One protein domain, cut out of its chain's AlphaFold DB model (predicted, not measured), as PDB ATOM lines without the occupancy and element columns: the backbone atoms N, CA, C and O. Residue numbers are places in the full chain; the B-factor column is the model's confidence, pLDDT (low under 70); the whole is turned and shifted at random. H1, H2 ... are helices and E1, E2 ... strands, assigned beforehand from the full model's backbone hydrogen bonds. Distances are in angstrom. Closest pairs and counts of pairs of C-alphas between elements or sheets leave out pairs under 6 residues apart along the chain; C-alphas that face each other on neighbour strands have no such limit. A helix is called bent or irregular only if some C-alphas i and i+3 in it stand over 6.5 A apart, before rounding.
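This is residues 36 to 167 of the 543 residues of the protein "Hypothetical protein" of Miscanthus lutarioriparius (UniProt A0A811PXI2). A six-stranded antiparallel sheet, strongly twisted and curled like part of a barrel, wraps round the long helix H5, while H2 runs across the strands on the same face. H1 runs along edge strand E1, H3 sits by E3 and E4 towards the other edge, and little H4 lies in the turn between E5 and E6. The printed part has 132 residues with five named helices and six named strands, in the order H1 E1 H2 E2 E3 E4 H3 E5 H4 E6 H5; across the sheet the order is E1 E6 E5 E4 E3 E2. The class is mixed, helices and strands; the whole is compact, with a radius of gyration of the C-alphas of 15.2 A and spans of 48 by 34 by 26 A.

H1, residues 42 to 53, begins at C-alpha 42 (-53.988, 105.973, 110.099) and is 16.8 A long. E1 is residues 58 to 63, and H2, residues 65 to 77, measures 19.5 A. E2, residues 80 to 86, E3, residues 91 to 99 and 25.5 A long, and E4, residues 102 to 107, form a meander, each strand the antiparallel neighbour of the one before. H3, residues 108 to 117, is irregular: C-alphas 113 and 116 are 9.5 A apart. E5 is residues 122 to 127, H4 residues 131 to 134, and E6 residues 137 to 143, 19.7 A. H5, residues 151 to 166, is 22.1 A long and ends at C-alpha 166 (-33.358, 106.956, 111.837).

The sheet has three layers with its helices, H2 and H5 on one face and H1 and H3 on the other. In range of a hydrogen bond are N 61 and O 139 for E1 and E6, 3.0 A; N 125 and O 140 for E5 and E6, 2.8 A; N 124 and O 103 for E4 and E5, 2.8 A. The hairpins E3 and E4, and E2 and E3, have N 97 and O 104 at 2.8 A and N 83 and O 94 at 2.8 A. The sheet curls round H5; the closest C-alphas of E1 and H5, Ile 59 and Lys 155, are 6.5 A apart. H5 touches H2 with residues 162 to 166 alone, about perpendicular at 80 degrees, closest at the C-alphas of Leu 71 and Tyr 165, 5.4 A. H1 lies over E1, at a height over the sheet of 8.5 A. H4 is not on the sheet. Every O i to N i+4 pair is within hydrogen-bond range in H1, but 8 of 9 in H2, 4 of 6 in H3 and 11 of 12 in H5; H4 is too short for such a pair.

The C-alphas farthest apart, Gly 39 and Ala 113, are 48.3 A apart. The printed part has no cut and no long link. Its mean pLDDT is 89.8, and no printed residue is under 70.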
ATOM      1  N   ARG A  36     -61.269  94.807 109.419       89.81
ATOM      2  CA  ARG A  36     -61.804  95.963 110.142       89.81
ATOM      3  C   ARG A  36     -60.806  97.125 110.185       89.81
ATOM      4  O   ARG A  36     -61.196  98.279 110.014       89.81
ATOM      5  N   ALA A  37     -59.522  96.832 110.377       90.69
ATOM      6  CA  ALA A  37     -58.457  97.831 110.437       90.69
ATOM      7  C   ALA A  37     -58.229  98.562 109.101       90.69
ATOM      8  O   ALA A  37     -57.883  99.747 109.101       90.69
ATOM      9  N   LYS A  38     -58.493  97.918 107.952       90.12
ATOM     10  CA  LYS A  38     -58.458  98.575 106.631       90.12
ATOM     11  C   LYS A  38     -59.401  99.780 106.550       90.12
ATOM     12  O   LYS A  38     -59.045 100.761 105.897       90.12
ATOM     13  N   GLY A  39     -60.544  99.744 107.240       89.69
ATOM     14  CA  GLY A  39     -61.518 100.841 107.281       89.69
ATOM     15  C   GLY A  39     -61.148 102.020 108.193       89.69
ATOM     16  O   GLY A  39     -61.789 103.064 108.109       89.69
ATOM     17  N   LEU A  40     -60.131 101.888 109.054       92.06
ATOM     18  CA  LEU A  40     -59.714 102.950 109.982       92.06
ATOM     19  C   LEU A  40     -58.808 103.988 109.300       92.06
ATOM     20  O   LEU A  40     -58.043 103.655 108.391       92.06
ATOM     21  N   SER A  41     -58.839 105.242 109.765       93.75
ATOM     22  CA  SER A  41     -57.793 106.215 109.405       93.75
ATOM     23  C   SER A  41     -56.448 105.807 110.033       93.75
ATOM     24  O   SER A  41     -56.451 105.060 111.017       93.75
ATOM     25  N   PRO A  42     -55.295 106.265 109.506       92.25
ATOM     26  CA  PRO A  42     -53.988 105.973 110.099       92.25
ATOM     27  C   PRO A  42     -53.903 106.344 111.587       92.25
ATOM     28  O   PRO A  42     -53.378 105.577 112.386       92.25
ATOM     29  N   GLU A  43     -54.484 107.478 111.979       92.00
ATOM     30  CA  GLU A  43     -54.485 107.970 113.362       92.00
ATOM     31  C   GLU A  43     -55.290 107.046 114.278       92.00
ATOM     32  O   GLU A  43     -54.815 106.663 115.344       92.00
ATOM     33  N   HIS A  44     -56.486 106.629 113.844       93.06
ATOM     34  CA  HIS A  44     -57.311 105.689 114.601       93.06
ATOM     35  C   HIS A  44     -56.700 104.288 114.661       93.06
ATOM     36  O   HIS A  44     -56.871 103.593 115.659       93.06
ATOM     37  N   LEU A  45     -55.984 103.867 113.614       93.81
ATOM     38  CA  LEU A  45     -55.267 102.596 113.603       93.81
ATOM     39  C   LEU A  45     -54.127 102.591 114.632       93.81
ATOM     40  O   LEU A  45     -54.009 101.633 115.393       93.81
ATOM     41  N   VAL A  46     -53.319 103.656 114.676       93.69
ATOM     42  CA  VAL A  46     -52.237 103.804 115.662       93.69
ATOM     43  C   VAL A  46     -52.799 103.907 117.079       93.69
ATOM     44  O   VAL A  46     -52.334 103.190 117.955       93.69
ATOM     45  N   ALA A  47     -53.847 104.707 117.295       90.81
ATOM     46  CA  ALA A  47     -54.486 104.819 118.606       90.81
ATOM     47  C   ALA A  47     -55.019 103.463 119.103       90.81
ATOM     48  O   ALA A  47     -54.738 103.062 120.228       90.81
ATOM     49  N   ALA A  48     -55.713 102.707 118.243       90.81
ATOM     50  CA  ALA A  48     -56.194 101.370 118.587       90.81
ATOM     51  C   ALA A  48     -55.046 100.386 118.881       90.81
ATOM     52  O   ALA A  48     -55.184  99.504 119.730       90.81
ATOM     53  N   TRP A  49     -53.916 100.522 118.181       94.56
ATOM     54  CA  TRP A  49     -52.724  99.707 118.407       94.56
ATOM     55  C   TRP A  49     -52.055 100.004 119.751       94.56
ATOM     56  O   TRP A  49     -51.698  99.067 120.474       94.56
ATOM     57  N   ASP A  50     -51.911 101.284 120.090       89.50
ATOM     58  CA  ASP A  50     -51.319 101.736 121.347       89.50
ATOM     59  C   ASP A  50     -52.204 101.328 122.536       89.50
ATOM     60  O   ASP A  50     -51.712 100.701 123.478       89.50
ATOM     61  N   ASP A  51     -53.520 101.559 122.446       87.00
ATOM     62  CA  ASP A  51     -54.503 101.159 123.463       87.00
ATOM     63  C   ASP A  51     -54.512  99.643 123.699       87.00
ATOM     64  O   ASP A  51     -54.631  99.177 124.835       87.00
ATOM     65  N   TYR A  52     -54.368  98.844 122.637       87.81
ATOM     66  CA  TYR A  52     -54.337  97.390 122.765       87.81
ATOM     67  C   TYR A  52     -53.115  96.895 123.548       87.81
ATOM     68  O   TYR A  52     -53.232  95.937 124.314       87.81
ATOM     69  N   HIS A  53     -51.940  97.503 123.356       88.00
ATOM     70  CA  HIS A  53     -50.703  97.049 124.000       88.00
ATOM     71  C   HIS A  53     -50.488  97.658 125.391       88.00
ATOM     72  O   HIS A  53     -49.760  97.073 126.200       88.00
ATOM     73  N   LEU A  54     -51.148  98.778 125.700       82.44
ATOM     74  CA  LEU A  54     -51.048  99.449 126.990       82.44
ATOM     75  C   LEU A  54     -51.368  98.492 128.154       82.44
ATOM     76  O   LEU A  54     -52.447  97.909 128.241       82.44
ATOM     77  N   GLY A  55     -50.398  98.314 129.057       72.25
ATOM     78  CA  GLY A  55     -50.551  97.506 130.273       72.25
ATOM     79  C   GLY A  55     -50.607  95.988 130.062       72.25
ATOM     80  O   GLY A  55     -50.928  95.266 131.002       72.25
ATOM     81  N   ARG A  56     -50.300  95.476 128.858       79.31
ATOM     82  CA  ARG A  56     -50.373  94.034 128.547       79.31
ATOM     83  C   ARG A  56     -49.026  93.305 128.549       79.31
ATOM     84  O   ARG A  56     -48.968  92.189 128.038       79.31
ATOM     85  N   GLY A  57     -47.958  93.915 129.069       73.25
ATOM     86  CA  GLY A  57     -46.608  93.325 129.082       73.25
ATOM     87  C   GLY A  57     -45.946  93.250 127.701       73.25
ATOM     88  O   GLY A  57     -45.120  92.376 127.444       73.25
ATOM     89  N   HIS A  58     -46.344  94.143 126.793       84.25
ATOM     90  CA  HIS A  58     -45.791  94.280 125.448       84.25
ATOM     91  C   HIS A  58     -45.548  95.762 125.154       84.25
ATOM     92  O   HIS A  58     -46.274  96.623 125.648       84.25
ATOM     93  N   ILE A  59     -44.579  96.054 124.291       90.50
ATOM     94  CA  ILE A  59     -44.320  97.411 123.810       90.50
ATOM     95  C   ILE A  59     -45.045  97.602 122.477       90.50
ATOM     96  O   ILE A  59     -44.681  96.980 121.482       90.50
ATOM     97  N   GLY A  60     -46.078  98.442 122.460       91.94
ATOM     98  CA  GLY A  60     -46.707  98.926 121.230       91.94
ATOM     99  C   GLY A  60     -46.024 100.207 120.757       91.94
ATOM    100  O   GLY A  60     -45.780 101.108 121.558       91.94
ATOM    101  N   ALA A  61     -45.679 100.272 119.474       93.75
ATOM    102  CA  ALA A  61     -45.227 101.494 118.815       93.75
ATOM    103  C   ALA A  61     -45.648 101.491 117.337       93.75
ATOM    104  O   ALA A  61     -46.112 100.479 116.808       93.75
ATOM    105  N   SER A  62     -45.455 102.612 116.646       95.06
ATOM    106  CA  SER A  62     -45.661 102.718 115.201       95.06
ATOM    107  C   SER A  62     -44.631 103.651 114.564       95.06
ATOM    108  O   SER A  62     -44.010 104.473 115.240       95.06
ATOM    109  N   MET A  63     -44.423 103.520 113.254       95.19
ATOM    110  CA  MET A  63     -43.614 104.460 112.476       95.19
ATOM    111  C   MET A  63     -44.157 104.646 111.060       95.19
ATOM    112  O   MET A  63     -44.919 103.824 110.557       95.19
ATOM    113  N   LYS A  64     -43.734 105.724 110.394       95.69
ATOM    114  CA  LYS A  64     -44.053 105.961 108.979       95.69
ATOM    115  C   LYS A  64     -43.351 104.956 108.069       95.69
ATOM    116  O   LYS A  64     -42.211 104.576 108.351       95.69
ATOM    117  N   ALA A  65     -43.972 104.592 106.946       94.56
ATOM    118  CA  ALA A  65     -43.407 103.611 106.012       94.56
ATOM    119  C   ALA A  65     -42.039 104.065 105.476       94.56
ATOM    120  O   ALA A  65     -41.092 103.284 105.409       94.56
ATOM    121  N   LYS A  66     -41.880 105.368 105.210       93.25
ATOM    122  CA  LYS A  66     -40.589 105.945 104.799       93.25
ATOM    123  C   LYS A  66     -39.473 105.741 105.833       93.25
ATOM    124  O   LYS A  66     -38.328 105.516 105.450       93.25
ATOM    125  N   LEU A  67     -39.784 105.840 107.128       93.56
ATOM    126  CA  LEU A  67     -38.798 105.601 108.186       93.56
ATOM    127  C   LEU A  67     -38.461 104.114 108.275       93.56
ATOM    128  O   LEU A  67     -37.289 103.771 108.365       93.56
ATOM    129  N   TYR A  68     -39.458 103.236 108.150       95.56
ATOM    130  CA  TYR A  68     -39.223 101.796 108.100       95.56
ATOM    131  C   TYR A  68     -38.264 101.409 106.967       95.56
ATOM    132  O   TYR A  68     -37.280 100.725 107.224       95.56
ATOM    133  N   HIS A  69     -38.476 101.905 105.744       94.25
ATOM    134  CA  HIS A  69     -37.575 101.607 104.626       94.25
ATOM    135  C   HIS A  69     -36.161 102.168 104.832       94.25
ATOM    136  O   HIS A  69     -35.184 101.528 104.451       94.25
ATOM    137  N   LEU A  70     -36.026 103.333 105.479       91.38
ATOM    138  CA  LEU A  70     -34.714 103.872 105.848       91.38
ATOM    139  C   LEU A  70     -34.001 102.978 106.873       91.38
ATOM    140  O   LEU A  70     -32.797 102.737 106.761       91.38
ATOM    141  N   LEU A  71     -34.742 102.486 107.865       92.38
ATOM    142  CA  LEU A  71     -34.238 101.557 108.867       92.38
ATOM    143  C   LEU A  71     -33.845 100.219 108.234       92.38
ATOM    144  O   LEU A  71     -32.755  99.721 108.500       92.38
ATOM    145  N   GLU A  72     -34.678  99.685 107.344       93.06
ATOM    146  CA  GLU A  72     -34.416  98.466 106.580       93.06
ATOM    147  C   GLU A  72     -33.132  98.591 105.758       93.06
ATOM    148  O   GLU A  72     -32.214  97.788 105.934       93.06
ATOM    149  N   GLN A  73     -32.998  99.672 104.986       89.50
ATOM    150  CA  GLN A  73     -31.804  99.967 104.198       89.50
ATOM    151  C   GLN A  73     -30.536 100.065 105.059       89.50
ATOM    152  O   GLN A  73     -29.512  99.472 104.725       89.50
ATOM    153  N   ARG A  74     -30.571 100.819 106.166       88.31
ATOM    154  CA  ARG A  74     -29.383 101.040 107.014       88.31
ATOM    155  C   ARG A  74     -29.007  99.795 107.817       88.31
ATOM    156  O   ARG A  74     -27.820  99.545 108.045       88.31
ATOM    157  N   SER A  75     -29.997  99.000 108.216       87.94
ATOM    158  CA  SER A  75     -29.768  97.754 108.945       87.94
ATOM    159  C   SER A  75     -29.054  96.698 108.104       87.94
ATOM    160  O   SER A  75     -28.308  95.904 108.668       87.94
ATOM    161  N   ASP A  76     -29.187  96.719 106.772       82.56
ATOM    162  CA  ASP A  76     -28.524  95.739 105.905       82.56
ATOM    163  C   ASP A  76     -26.993  95.782 106.048       82.56
ATOM    164  O   ASP A  76     -26.351  94.741 106.216       82.56
ATOM    165  N   SER A  77     -26.428  96.994 106.102       76.81
ATOM    166  CA  SER A  77     -24.997  97.239 106.324       76.81
ATOM    167  C   SER A  77     -24.560  97.180 107.791       76.81
ATOM    168  O   SER A  77     -23.374  97.020 108.077       76.81
ATOM    169  N   CYS A  78     -25.486  97.340 108.738       79.88
ATOM    170  CA  CYS A  78     -25.181  97.465 110.162       79.88
ATOM    171  C   CYS A  78     -26.181  96.652 110.977       79.88
ATOM    172  O   CYS A  78     -27.183  97.180 111.432       79.88
ATOM    173  N   ARG A  79     -25.908  95.357 111.161       86.62
ATOM    174  CA  ARG A  79     -26.864  94.408 111.763       86.62
ATOM    175  C   ARG A  79     -26.707  94.202 113.267       86.62
ATOM    176  O   ARG A  79     -27.556  93.560 113.878       86.62
ATOM    177  N   HIS A  80     -25.629  94.699 113.866       87.81
ATOM    178  CA  HIS A  80     -25.271  94.388 115.249       87.81
ATOM    179  C   HIS A  80     -24.906  95.648 116.019       87.81
ATOM    180  O   HIS A  80     -24.112  96.454 115.538       87.81
ATOM    181  N   PHE A  81     -25.442  95.781 117.230       84.81
ATOM    182  CA  PHE A  81     -25.087  96.863 118.142       84.81
ATOM    183  C   PHE A  81     -24.893  96.340 119.558       84.81
ATOM    184  O   PHE A  81     -25.526  95.377 119.988       84.81
ATOM    185  N   VAL A  82     -24.030  97.027 120.297       88.19
ATOM    186  CA  VAL A  82     -23.873  96.854 121.737       88.19
ATOM    187  C   VAL A  82     -24.468  98.093 122.398       88.19
ATOM    188  O   VAL A  82     -23.992  99.202 122.171       88.19
ATOM    189  N   ILE A  83     -25.536  97.910 123.174       87.62
ATOM    190  CA  ILE A  83     -26.326  98.997 123.759       87.62
ATOM    191  C   ILE A  83     -26.180  98.955 125.287       87.62
ATOM    192  O   ILE A  83     -26.547  97.948 125.901       87.62
ATOM    193  N   PRO A  84     -25.655 100.011 125.932       88.25
ATOM    194  CA  PRO A  84     -25.703 100.123 127.384       88.25
ATOM    195  C   PRO A  84     -27.140 100.416 127.836       88.25
ATOM    196  O   PRO A  84     -27.790 101.325 127.328       88.25
ATOM    197  N   LEU A  85     -27.629  99.658 128.815       89.44
ATOM    198  CA  LEU A  85     -28.952  99.802 129.413       89.44
ATOM    199  C   LEU A  85     -28.810 100.118 130.905       89.44
ATOM    200  O   LEU A  85     -28.202  99.351 131.651       89.44
ATOM    201  N   TRP A  86     -29.381 101.235 131.344       85.06
ATOM    202  CA  TRP A  86     -29.389 101.641 132.750       85.06
ATOM    203  C   TRP A  86     -30.376 100.800 133.577       85.06
ATOM    204  O   TRP A  86     -31.511 100.600 133.159       85.06
ATOM    205  N   LYS A  87     -29.947 100.337 134.759       83.31
ATOM    206  CA  LYS A  87     -30.700  99.471 135.691       83.31
ATOM    207  C   LYS A  87     -30.913 100.108 137.078       83.31
ATOM    208  O   LYS A  87     -31.067  99.406 138.073       83.31
ATOM    209  N   GLY A  88     -30.864 101.437 137.184       76.00
ATOM    210  CA  GLY A  88     -31.062 102.179 138.443       76.00
ATOM    211  C   GLY A  88     -29.822 102.280 139.343       76.00
ATOM    212  O   GLY A  88     -29.569 103.343 139.897       76.00
ATOM    213  N   SER A  89     -29.029 101.212 139.459       74.50
ATOM    214  CA  SER A  89     -27.791 101.154 140.266       74.50
ATOM    215  C   SER A  89     -26.509 101.029 139.431       74.50
ATOM    216  O   SER A  89     -25.407 101.007 139.972       74.50
ATOM    217  N   GLY A  90     -26.643 100.955 138.106       81.94
ATOM    218  CA  GLY A  90     -25.540 100.769 137.170       81.94
ATOM    219  C   GLY A  90     -26.031 100.467 135.757       81.94
ATOM    220  O   GLY A  90     -27.229 100.539 135.472       81.94
ATOM    221  N   TYR A  91     -25.104 100.116 134.868       85.56
ATOM    222  CA  TYR A  91     -25.408  99.727 133.491       85.56
ATOM    223  C   TYR A  91     -25.228  98.222 133.293       85.56
ATOM    224  O   TYR A  91     -24.260  97.637 133.771       85.56
ATOM    225  N   THR A  92     -26.131  97.619 132.526       87.75
ATOM    226  CA  THR A  92     -25.924  96.314 131.892       87.75
ATOM    227  C   THR A  92     -25.746  96.503 130.394       87.75
ATOM    228  O   THR A  92     -26.231  97.475 129.821       87.75
ATOM    229  N   THR A  93     -25.079  95.569 129.730       93.19
ATOM    230  CA  THR A  93     -24.858  95.649 128.285       93.19
ATOM    231  C   THR A  93     -25.768  94.682 127.539       93.19
ATOM    232  O   THR A  93     -25.839  93.497 127.869       93.19
ATOM    233  N   MET A  94     -26.446  95.192 126.514       95.25
ATOM    234  CA  MET A  94     -27.329  94.440 125.631       95.25
ATOM    235  C   MET A  94     -26.675  94.271 124.263       95.25
ATOM    236  O   MET A  94     -26.134  95.221 123.703       95.25
ATOM    237  N   PHE A  95     -26.738  93.067 123.714       94.94
ATOM    238  CA  PHE A  95     -26.379  92.775 122.336       94.94
ATOM    239  C   PHE A  95     -27.648  92.773 121.485       94.94
ATOM    240  O   PHE A  95     -28.554  91.971 121.715       94.94
ATOM    241  N   MET A  96     -27.722  93.702 120.534       94.19
ATOM    242  CA  MET A  96     -28.820  93.826 119.585       94.19
ATOM    243  C   MET A  96     -28.419  93.215 118.247       94.19
ATOM    244  O   MET A  96     -27.363  93.539 117.701       94.19
ATOM    245  N   GLN A  97     -29.303  92.391 117.698       92.62
ATOM    246  CA  GLN A  97     -29.182  91.796 116.373       92.62
ATOM    247  C   GLN A  97     -30.400  92.198 115.546       92.62
ATOM    248  O   GLN A  97     -31.533  92.062 116.006       92.62
ATOM    249  N   VAL A  98     -30.178  92.693 114.332       89.94
ATOM    250  CA  VAL A  98     -31.235  93.142 113.424       89.94
ATOM    251  C   VAL A  98     -31.222  92.298 112.159       89.94
ATOM    252  O   VAL A  98     -30.206  92.173 111.474       89.94
ATOM    253  N   GLN A  99     -32.378  91.724 111.853       87.12
ATOM    254  CA  GLN A  99     -32.677  91.065 110.592       87.12
ATOM    255  C   GLN A  99     -34.129  91.379 110.269       87.12
ATOM    256  O   GLN A  99     -35.038  90.729 110.787       87.12
ATOM    257  N   MET A 100     -34.337  92.398 109.439       88.94
ATOM    258  CA  MET A 100     -35.679  92.884 109.147       88.94
ATOM    259  C   MET A 100     -36.606  91.763 108.657       88.94
ATOM    260  O   MET A 100     -36.161  90.889 107.905       88.94
ATOM    261  N   PRO A 101     -37.874  91.759 109.107       92.12
ATOM    262  CA  PRO A 101     -38.536  92.789 109.925       92.12
ATOM    263  C   PRO A 101     -38.323  92.678 111.456       92.12
ATOM    264  O   PRO A 101     -39.061  93.291 112.235       92.12
ATOM    265  N   TYR A 102     -37.322  91.917 111.910       91.62
ATOM    266  CA  TYR A 102     -37.120  91.551 113.312       91.62
ATOM    267  C   TYR A 102     -35.880  92.181 113.954       91.62
ATOM    268  O   TYR A 102     -34.826  92.337 113.333       91.62
ATOM    269  N   MET A 103     -35.988  92.467 115.252       93.69
ATOM    270  CA  MET A 103     -34.846  92.781 116.111       93.69
ATOM    271  C   MET A 103     -34.852  91.897 117.351       93.69
ATOM    272  O   MET A 103     -35.904  91.588 117.908       93.69
ATOM    273  N   ILE A 104     -33.664  91.511 117.796       92.94
ATOM    274  CA  ILE A 104     -33.449  90.646 118.950       92.94
ATOM    275  C   ILE A 104     -32.486  91.341 119.906       92.94
ATOM    276  O   ILE A 104     -31.446  91.839 119.480       92.94
ATOM    277  N   PHE A 105     -32.818  91.346 121.195       94.69
ATOM    278  CA  PHE A 105     -31.991  91.902 122.259       94.69
ATOM    279  C   PHE A 105     -31.681  90.822 123.290       94.69
ATOM    280  O   PHE A 105     -32.583  90.288 123.942       94.69
ATOM    281  N   THR A 106     -30.396  90.545 123.482       93.81
ATOM    282  CA  THR A 106     -29.890  89.533 124.418       93.81
ATOM    283  C   THR A 106     -28.918  90.193 125.389       93.81
ATOM    284  O   THR A 106     -28.191  91.106 125.005       93.81
ATOM    285  N   GLY A 107     -28.878  89.770 126.656       93.81
ATOM    286  CA  GLY A 107     -27.814  90.219 127.560       93.81
ATOM    287  C   GLY A 107     -26.444  89.836 126.991       93.81
ATOM    288  O   GLY A 107     -26.257  88.691 126.582       93.81
ATOM    289  N   LEU A 108     -25.491  90.771 126.934       91.88
ATOM    290  CA  LEU A 108     -24.208  90.517 126.268       91.88
ATOM    291  C   LEU A 108     -23.441  89.357 126.920       91.88
ATOM    292  O   LEU A 108     -22.876  88.530 126.212       91.88
ATOM    293  N   GLU A 109     -23.456  89.263 128.249       89.31
ATOM    294  CA  GLU A 109     -22.802  88.167 128.979       89.31
ATOM    295  C   GLU A 109     -23.471  86.812 128.711       89.31
ATOM    296  O   GLU A 109     -22.792  85.818 128.454       89.31
ATOM    297  N   ASP A 110     -24.802  86.783 128.640       88.31
ATOM    298  CA  ASP A 110     -25.564  85.582 128.295       88.31
ATOM    299  C   ASP A 110     -25.288  85.125 126.853       88.31
ATOM    300  O   ASP A 110     -25.184  83.923 126.591       88.31
ATOM    301  N   TYR A 111     -25.126  86.076 125.925       86.44
ATOM    302  CA  TYR A 111     -24.738  85.799 124.542       86.44
ATOM    303  C   TYR A 111     -23.288  85.315 124.435       86.44
ATOM    304  O   TYR A 111     -23.016  84.373 123.700       86.44
ATOM    305  N   LYS A 112     -22.348  85.892 125.193       85.06
ATOM    306  CA  LYS A 112     -20.961  85.397 125.245       85.06
ATOM    307  C   LYS A 112     -20.888  83.965 125.773       85.06
ATOM    308  O   LYS A 112     -20.126  83.164 125.243       85.06
ATOM    309  N   ALA A 113     -21.690  83.641 126.787       87.19
ATOM    310  CA  ALA A 113     -21.680  82.326 127.418       87.19
ATOM    311  C   ALA A 113     -22.306  81.226 126.543       87.19
ATOM    312  O   ALA A 113     -21.841  80.090 126.562       87.19
ATOM    313  N   ARG A 114     -23.381  81.536 125.804       82.75
ATOM    314  CA  ARG A 114     -24.193  80.525 125.091       82.75
ATOM    315  C   ARG A 114     -24.266  80.725 123.576       82.75
ATOM    316  O   ARG A 114     -24.896  79.928 122.882       82.75
ATOM    317  N   GLY A 115     -23.639  81.770 123.043       84.12
ATOM    318  CA  GLY A 115     -23.698  82.129 121.630       84.12
ATOM    319  C   GLY A 115     -25.138  82.261 121.136       84.12
ATOM    320  O   GLY A 115     -26.002  82.829 121.800       84.12
ATOM    321  N   THR A 116     -25.421  81.657 119.985       79.06
ATOM    322  CA  THR A 116     -26.763  81.614 119.381       79.06
ATOM    323  C   THR A 116     -27.793  80.822 120.170       79.06
ATOM    324  O   THR A 116     -28.975  80.925 119.868       79.06
ATOM    325  N   GLN A 117     -27.376  80.042 121.168       78.44
ATOM    326  CA  GLN A 117     -28.293  79.336 122.061       78.44
ATOM    327  C   GLN A 117     -28.775  80.227 123.216       78.44
ATOM    328  O   GLN A 117     -29.610  79.809 124.017       78.44
ATOM    329  N   ALA A 118     -28.261  81.456 123.337       85.12
ATOM    330  CA  ALA A 118     -28.740  82.404 124.329       85.12
ATOM    331  C   ALA A 118     -30.176  82.841 124.008       85.12
ATOM    332  O   ALA A 118     -30.454  83.392 122.946       85.12
ATOM    333  N   SER A 119     -31.087  82.621 124.955       86.19
ATOM    334  CA  SER A 119     -32.461  83.091 124.822       86.19
ATOM    335  C   SER A 119     -32.511  84.625 124.866       86.19
ATOM    336  O   SER A 119     -31.895  85.225 125.755       86.19
ATOM    337  N   PRO A 120     -33.242  85.273 123.945       90.75
ATOM    338  CA  PRO A 120     -33.351  86.720 123.932       90.75
ATOM    339  C   PRO A 120     -34.154  87.210 125.129       90.75
ATOM    340  O   PRO A 120     -35.035  86.515 125.627       90.75
ATOM    341  N   TYR A 121     -33.856  88.419 125.591       93.00
ATOM    342  CA  TYR A 121     -34.622  89.066 126.655       93.00
ATOM    343  C   TYR A 121     -35.824  89.818 126.089       93.00
ATOM    344  O   TYR A 121     -36.855  89.926 126.752       93.00
ATOM    345  N   TYR A 122     -35.690  90.326 124.864       93.69
ATOM    346  CA  TYR A 122     -36.685  91.145 124.191       93.69
ATOM    347  C   TYR A 122     -36.584  90.968 122.676       93.69
ATOM    348  O   TYR A 122     -35.482  90.904 122.123       93.69
ATOM    349  N   THR A 123     -37.727  90.870 122.004       93.38
ATOM    350  CA  THR A 123     -37.816  90.735 120.543       93.38
ATOM    351  C   THR A 123     -38.783  91.757 119.977       93.38
ATOM    352  O   THR A 123     -39.842  91.974 120.556       93.38
ATOM    353  N   VAL A 124     -38.453  92.357 118.837       95.06
ATOM    354  CA  VAL A 124     -39.269  93.382 118.175       95.06
ATOM    355  C   VAL A 124     -39.639  92.917 116.776       95.06
ATOM    356  O   VAL A 124     -38.774  92.462 116.030       95.06
ATOM    357  N   THR A 125     -40.910  93.070 116.414       95.06
ATOM    358  CA  THR A 125     -41.453  92.781 115.083       95.06
ATOM    359  C   THR A 125     -42.053  94.040 114.471       95.06
ATOM    360  O   THR A 125     -42.807  94.749 115.140       95.06
ATOM    361  N   HIS A 126     -41.740  94.290 113.202       96.25
ATOM    362  CA  HIS A 126     -42.328  95.356 112.394       96.25
ATOM    363  C   HIS A 126     -43.332  94.752 111.398       96.25
ATOM    364  O   HIS A 126     -42.978  93.883 110.606       96.25
ATOM    365  N   TYR A 127     -44.581  95.208 111.445       96.06
ATOM    366  CA  TYR A 127     -45.692  94.759 110.606       96.06
ATOM    367  C   TYR A 127     -45.949  95.774 109.494       96.06
ATOM    368  O   TYR A 127     -46.289  96.932 109.760       96.06
ATOM    369  N   THR A 128     -45.749  95.353 108.248       95.50
ATOM    370  CA  THR A 128     -45.756  96.213 107.058       95.50
ATOM    371  C   THR A 128     -47.070  96.176 106.278       95.50
ATOM    372  O   THR A 128     -47.205  96.878 105.280       95.50
ATOM    373  N   GLU A 129     -48.076  95.433 106.742       95.19
ATOM    374  CA  GLU A 129     -49.368  95.230 106.072       95.19
ATOM    375  C   GLU A 129     -50.123  96.542 105.769       95.19
ATOM    376  O   GLU A 129     -50.931  96.600 104.841       95.19
ATOM    377  N   PHE A 130     -49.845  97.615 106.520       96.12
ATOM    378  CA  PHE A 130     -50.424  98.951 106.323       96.12
ATOM    379  C   PHE A 130     -49.423  99.994 105.796       96.12
ATOM    380  O   PHE A 130     -49.771 101.173 105.677       96.12
ATOM    381  N   ALA A 131     -48.197  99.587 105.451       94.69
ATOM    382  CA  ALA A 131     -47.144 100.499 105.012       94.69
ATOM    383  C   ALA A 131     -47.533 101.217 103.713       94.69
ATOM    384  O   ALA A 131     -47.470 102.441 103.644       94.69
ATOM    385  N   GLU A 132     -48.009 100.472 102.714       92.94
ATOM    386  CA  GLU A 132     -48.381 101.031 101.408       92.94
ATOM    387  C   GLU A 132     -49.713 101.790 101.450       92.94
ATOM    388  O   GLU A 132     -49.853 102.854 100.852       92.94
ATOM    389  N   THR A 133     -50.703 101.258 102.171       94.62
ATOM    390  CA  THR A 133     -52.079 101.782 102.141       94.62
ATOM    391  C   THR A 133     -52.328 102.919 103.129       94.62
ATOM    392  O   THR A 133     -53.259 103.701 102.934       94.62
ATOM    393  N   LYS A 134     -51.538 103.013 104.207       94.06
ATOM    394  CA  LYS A 134     -51.743 103.970 105.309       94.06
ATOM    395  C   LYS A 134     -50.459 104.672 105.763       94.06
ATOM    396  O   LYS A 134     -50.492 105.358 106.785       94.06
ATOM    397  N   ASP A 135     -49.335 104.498 105.057       94.81
ATOM    398  CA  ASP A 135     -48.017 105.037 105.440       94.81
ATOM    399  C   ASP A 135     -47.679 104.728 106.912       94.81
ATOM    400  O   ASP A 135     -47.197 105.577 107.661       94.81
ATOM    401  N   THR A 136     -48.024 103.520 107.368       96.38
ATOM    402  CA  THR A 136     -47.922 103.136 108.781       96.38
ATOM    403  C   THR A 136     -47.407 101.711 108.910       96.38
ATOM    404  O   THR A 136     -47.993 100.775 108.374       96.38
ATOM    405  N   VAL A 137     -46.326 101.550 109.665       97.12
ATOM    406  CA  VAL A 137     -45.782 100.265 110.103       97.12
ATOM    407  C   VAL A 137     -46.054 100.132 111.592       97.12
ATOM    408  O   VAL A 137     -45.659 100.998 112.378       97.12
ATOM    409  N   LEU A 138     -46.741  99.059 111.977       97.25
ATOM    410  CA  LEU A 138     -47.039  98.763 113.376       97.25
ATOM    411  C   LEU A 138     -45.883  97.970 113.982       97.25
ATOM    412  O   LEU A 138     -45.283  97.126 113.324       97.25
ATOM    413  N   ILE A 139     -45.550  98.246 115.235       96.81
ATOM    414  CA  ILE A 139     -44.376  97.685 115.900       96.81
ATOM    415  C   ILE A 139     -44.819  97.060 117.208       96.81
ATOM    416  O   ILE A 139     -45.531  97.683 118.002       96.81
ATOM    417  N   ARG A 140     -44.376  95.826 117.430       94.56
ATOM    418  CA  ARG A 140     -44.603  95.097 118.671       94.56
ATOM    419  C   ARG A 140     -43.286  94.616 119.244       94.56
ATOM    420  O   ARG A 140     -42.538  93.919 118.565       94.56
ATOM    421  N   GLY A 141     -43.042  94.960 120.497       94.12
ATOM    422  CA  GLY A 141     -41.994  94.398 121.323       94.12
ATOM    423  C   GLY A 141     -42.553  93.380 122.311       94.12
ATOM    424  O   GLY A 141     -43.411  93.718 123.124       94.12
ATOM    425  N   ASP A 142     -42.044  92.156 122.276       91.19
ATOM    426  CA  ASP A 142     -42.379  91.084 123.209       91.19
ATOM    427  C   ASP A 142     -41.212  90.881 124.193       91.19
ATOM    428  O   ASP A 142     -40.087  90.559 123.797       91.19
ATOM    429  N   ILE A 143     -41.470  91.096 125.487       91.31
ATOM    430  CA  ILE A 143     -40.501  90.845 126.562       91.31
ATOM    431  C   ILE A 143     -40.552  89.357 126.900       91.31
ATOM    432  O   ILE A 143     -41.562  88.848 127.378       91.31
ATOM    433  N   VAL A 144     -39.452  88.651 126.647       87.06
ATOM    434  CA  VAL A 144     -39.365  87.191 126.810       87.06
ATOM    435  C   VAL A 144     -39.084  86.816 128.266       87.06
ATOM    436  O   VAL A 144     -39.620  85.829 128.764       87.06
ATOM    437  N   PHE A 145     -38.287  87.627 128.974       83.25
ATOM    438  CA  PHE A 145     -37.990  87.444 130.397       83.25
ATOM    439  C   PHE A 145     -38.310  88.710 131.190       83.25
ATOM    440  O   PHE A 145     -37.475  89.607 131.324       83.25
ATOM    441  N   THR A 146     -39.497  88.752 131.796       80.62
ATOM    442  CA  THR A 146     -39.934  89.859 132.668       80.62
ATOM    443  C   THR A 146     -39.081  90.000 133.935       80.62
ATOM    444  O   THR A 146     -39.033  91.064 134.538       80.62
ATOM    445  N   SER A 147     -38.333  88.957 134.315       84.50
ATOM    446  CA  SER A 147     -37.322  89.017 135.380       84.50
ATOM    447  C   SER A 147     -36.022  89.721 134.965       84.50
ATOM    448  O   SER A 147     -35.198  90.039 135.821       84.50
ATOM    449  N   LYS A 148     -35.801  89.943 133.662       88.44
ATOM    450  CA  LYS A 148     -34.567  90.528 133.108       88.44
ATOM    451  C   LYS A 148     -34.773  91.913 132.505       88.44
ATOM    452  O   LYS A 148     -33.821  92.696 132.495       88.44
ATOM    453  N   LEU A 149     -35.968  92.218 132.007       91.19
ATOM    454  CA  LEU A 149     -36.318  93.518 131.439       91.19
ATOM    455  C   LEU A 149     -37.684  93.977 131.936       91.19
ATOM    456  O   LEU A 149     -38.651  93.220 131.897       91.19
ATOM    457  N   THR A 150     -37.742  95.235 132.360       91.00
ATOM    458  CA  THR A 150     -38.995  95.954 132.608       91.00
ATOM    459  C   THR A 150     -39.518  96.592 131.319       91.00
ATOM    460  O   THR A 150     -38.757  96.817 130.374       91.00
ATOM    461  N   ASP A 151     -40.800  96.957 131.293       88.94
ATOM    462  CA  ASP A 151     -41.428  97.628 130.146       88.94
ATOM    463  C   ASP A 151     -40.717  98.942 129.775       88.94
ATOM    464  O   ASP A 151     -40.484  99.224 128.600       88.94
ATOM    465  N   SER A 152     -40.307  99.724 130.780       89.31
ATOM    466  CA  SER A 152     -39.576 100.983 130.574       89.31
ATOM    467  C   SER A 152     -38.222 100.747 129.900       89.31
ATOM    468  O   SER A 152     -37.874 101.406 128.923       89.31
ATOM    469  N   GLU A 153     -37.481  99.742 130.367       93.62
ATOM    470  CA  GLU A 153     -36.182  99.379 129.804       93.62
ATOM    471  C   GLU A 153     -36.305  98.831 128.377       93.62
ATOM    472  O   GLU A 153     -35.507  99.182 127.508       93.62
ATOM    473  N   ALA A 154     -37.319  98.002 128.111       93.31
ATOM    474  CA  ALA A 154     -37.602  97.487 126.775       93.31
ATOM    475  C   ALA A 154     -37.976  98.616 125.799       93.31
ATOM    476  O   ALA A 154     -37.511  98.630 124.655       93.31
ATOM    477  N   LYS A 155     -38.745  99.609 126.266       91.50
ATOM    478  CA  LYS A 155     -39.047 100.824 125.504       91.50
ATOM    479  C   LYS A 155     -37.782 101.631 125.200       91.50
ATOM    480  O   LYS A 155     -37.558 101.978 124.043       91.50
ATOM    481  N   THR A 156     -36.912 101.846 126.190       91.56
ATOM    482  CA  THR A 156     -35.623 102.530 125.986       91.56
ATOM    483  C   THR A 156     -34.752 101.811 124.953       91.56
ATOM    484  O   THR A 156     -34.144 102.467 124.107       91.56
ATOM    485  N   LEU A 157     -34.703 100.473 124.973       94.94
ATOM    486  CA  LEU A 157     -33.958  99.696 123.976       94.94
ATOM    487  C   LEU A 157     -34.504  99.897 122.559       94.94
ATOM    488  O   LEU A 157     -33.713 100.087 121.634       94.94
ATOM    489  N   LEU A 158     -35.831  99.894 122.390       94.50
ATOM    490  CA  LEU A 158     -36.479 100.126 121.095       94.50
ATOM    491  C   LEU A 158     -36.188 101.534 120.554       94.50
ATOM    492  O   LEU A 158     -35.752 101.680 119.414       94.50
ATOM    493  N   GLU A 159     -36.376 102.562 121.381       91.88
ATOM    494  CA  GLU A 159     -36.142 103.961 121.001       91.88
ATOM    495  C   GLU A 159     -34.672 104.211 120.651       91.88
ATOM    496  O   GLU A 159     -34.358 104.849 119.645       91.88
ATOM    497  N   THR A 160     -33.761 103.642 121.442       89.56
ATOM    498  CA  THR A 160     -32.321 103.720 121.196       89.56
ATOM    499  C   THR A 160     -31.961 103.050 119.869       89.56
ATOM    500  O   THR A 160     -31.271 103.659 119.050       89.56
ATOM    501  N   ALA A 161     -32.472 101.840 119.613       90.94
ATOM    502  CA  ALA A 161     -32.273 101.123 118.357       90.94
ATOM    503  C   ALA A 161     -32.756 101.940 117.151       90.94
ATOM    504  O   ALA A 161     -32.014 102.123 116.188       90.94
ATOM    505  N   HIS A 162     -33.969 102.491 117.216       92.19
ATOM    506  CA  HIS A 162     -34.504 103.345 116.157       92.19
ATOM    507  C   HIS A 162     -33.686 104.621 115.974       92.19
ATOM    508  O   HIS A 162     -33.417 104.993 114.834       92.19
ATOM    509  N   SER A 163     -33.222 105.260 117.051       87.12
ATOM    510  CA  SER A 163     -32.399 106.473 116.965       87.12
ATOM    511  C   SER A 163     -31.091 106.253 116.194       87.12
ATOM    512  O   SER A 163     -30.693 107.122 115.414       87.12
ATOM    513  N   PHE A 164     -30.467 105.075 116.340       83.94
ATOM    514  CA  PHE A 164     -29.235 104.730 115.629       83.94
ATOM    515  C   PHE A 164     -29.443 104.652 114.116       83.94
ATOM    516  O   PHE A 164     -28.573 105.067 113.353       83.94
ATOM    517  N   TYR A 165     -30.602 104.160 113.677       86.62
ATOM    518  CA  TYR A 165     -30.905 104.015 112.256       86.62
ATOM    519  C   TYR A 165     -31.622 105.222 111.654       86.62
ATOM    520  O   TYR A 165     -31.446 105.474 110.470       86.62
ATOM    521  N   LEU A 166     -32.424 105.975 112.406       87.62
ATOM    522  CA  LEU A 166     -33.358 106.956 111.837       87.62
ATOM    523  C   LEU A 166     -32.932 108.413 111.989       87.62
ATOM    524  O   LEU A 166     -33.495 109.274 111.311       87.62
ATOM    525  N   ASN A 167     -31.945 108.720 112.833       80.81
ATOM    526  CA  ASN A 167     -31.460 110.089 112.926       80.81
ATOM    527  C   ASN A 167     -30.776 110.501 111.616       80.81
ATOM    528  O   ASN A 167     -29.846 109.852 111.129       80.81
TER     529      ASN A 167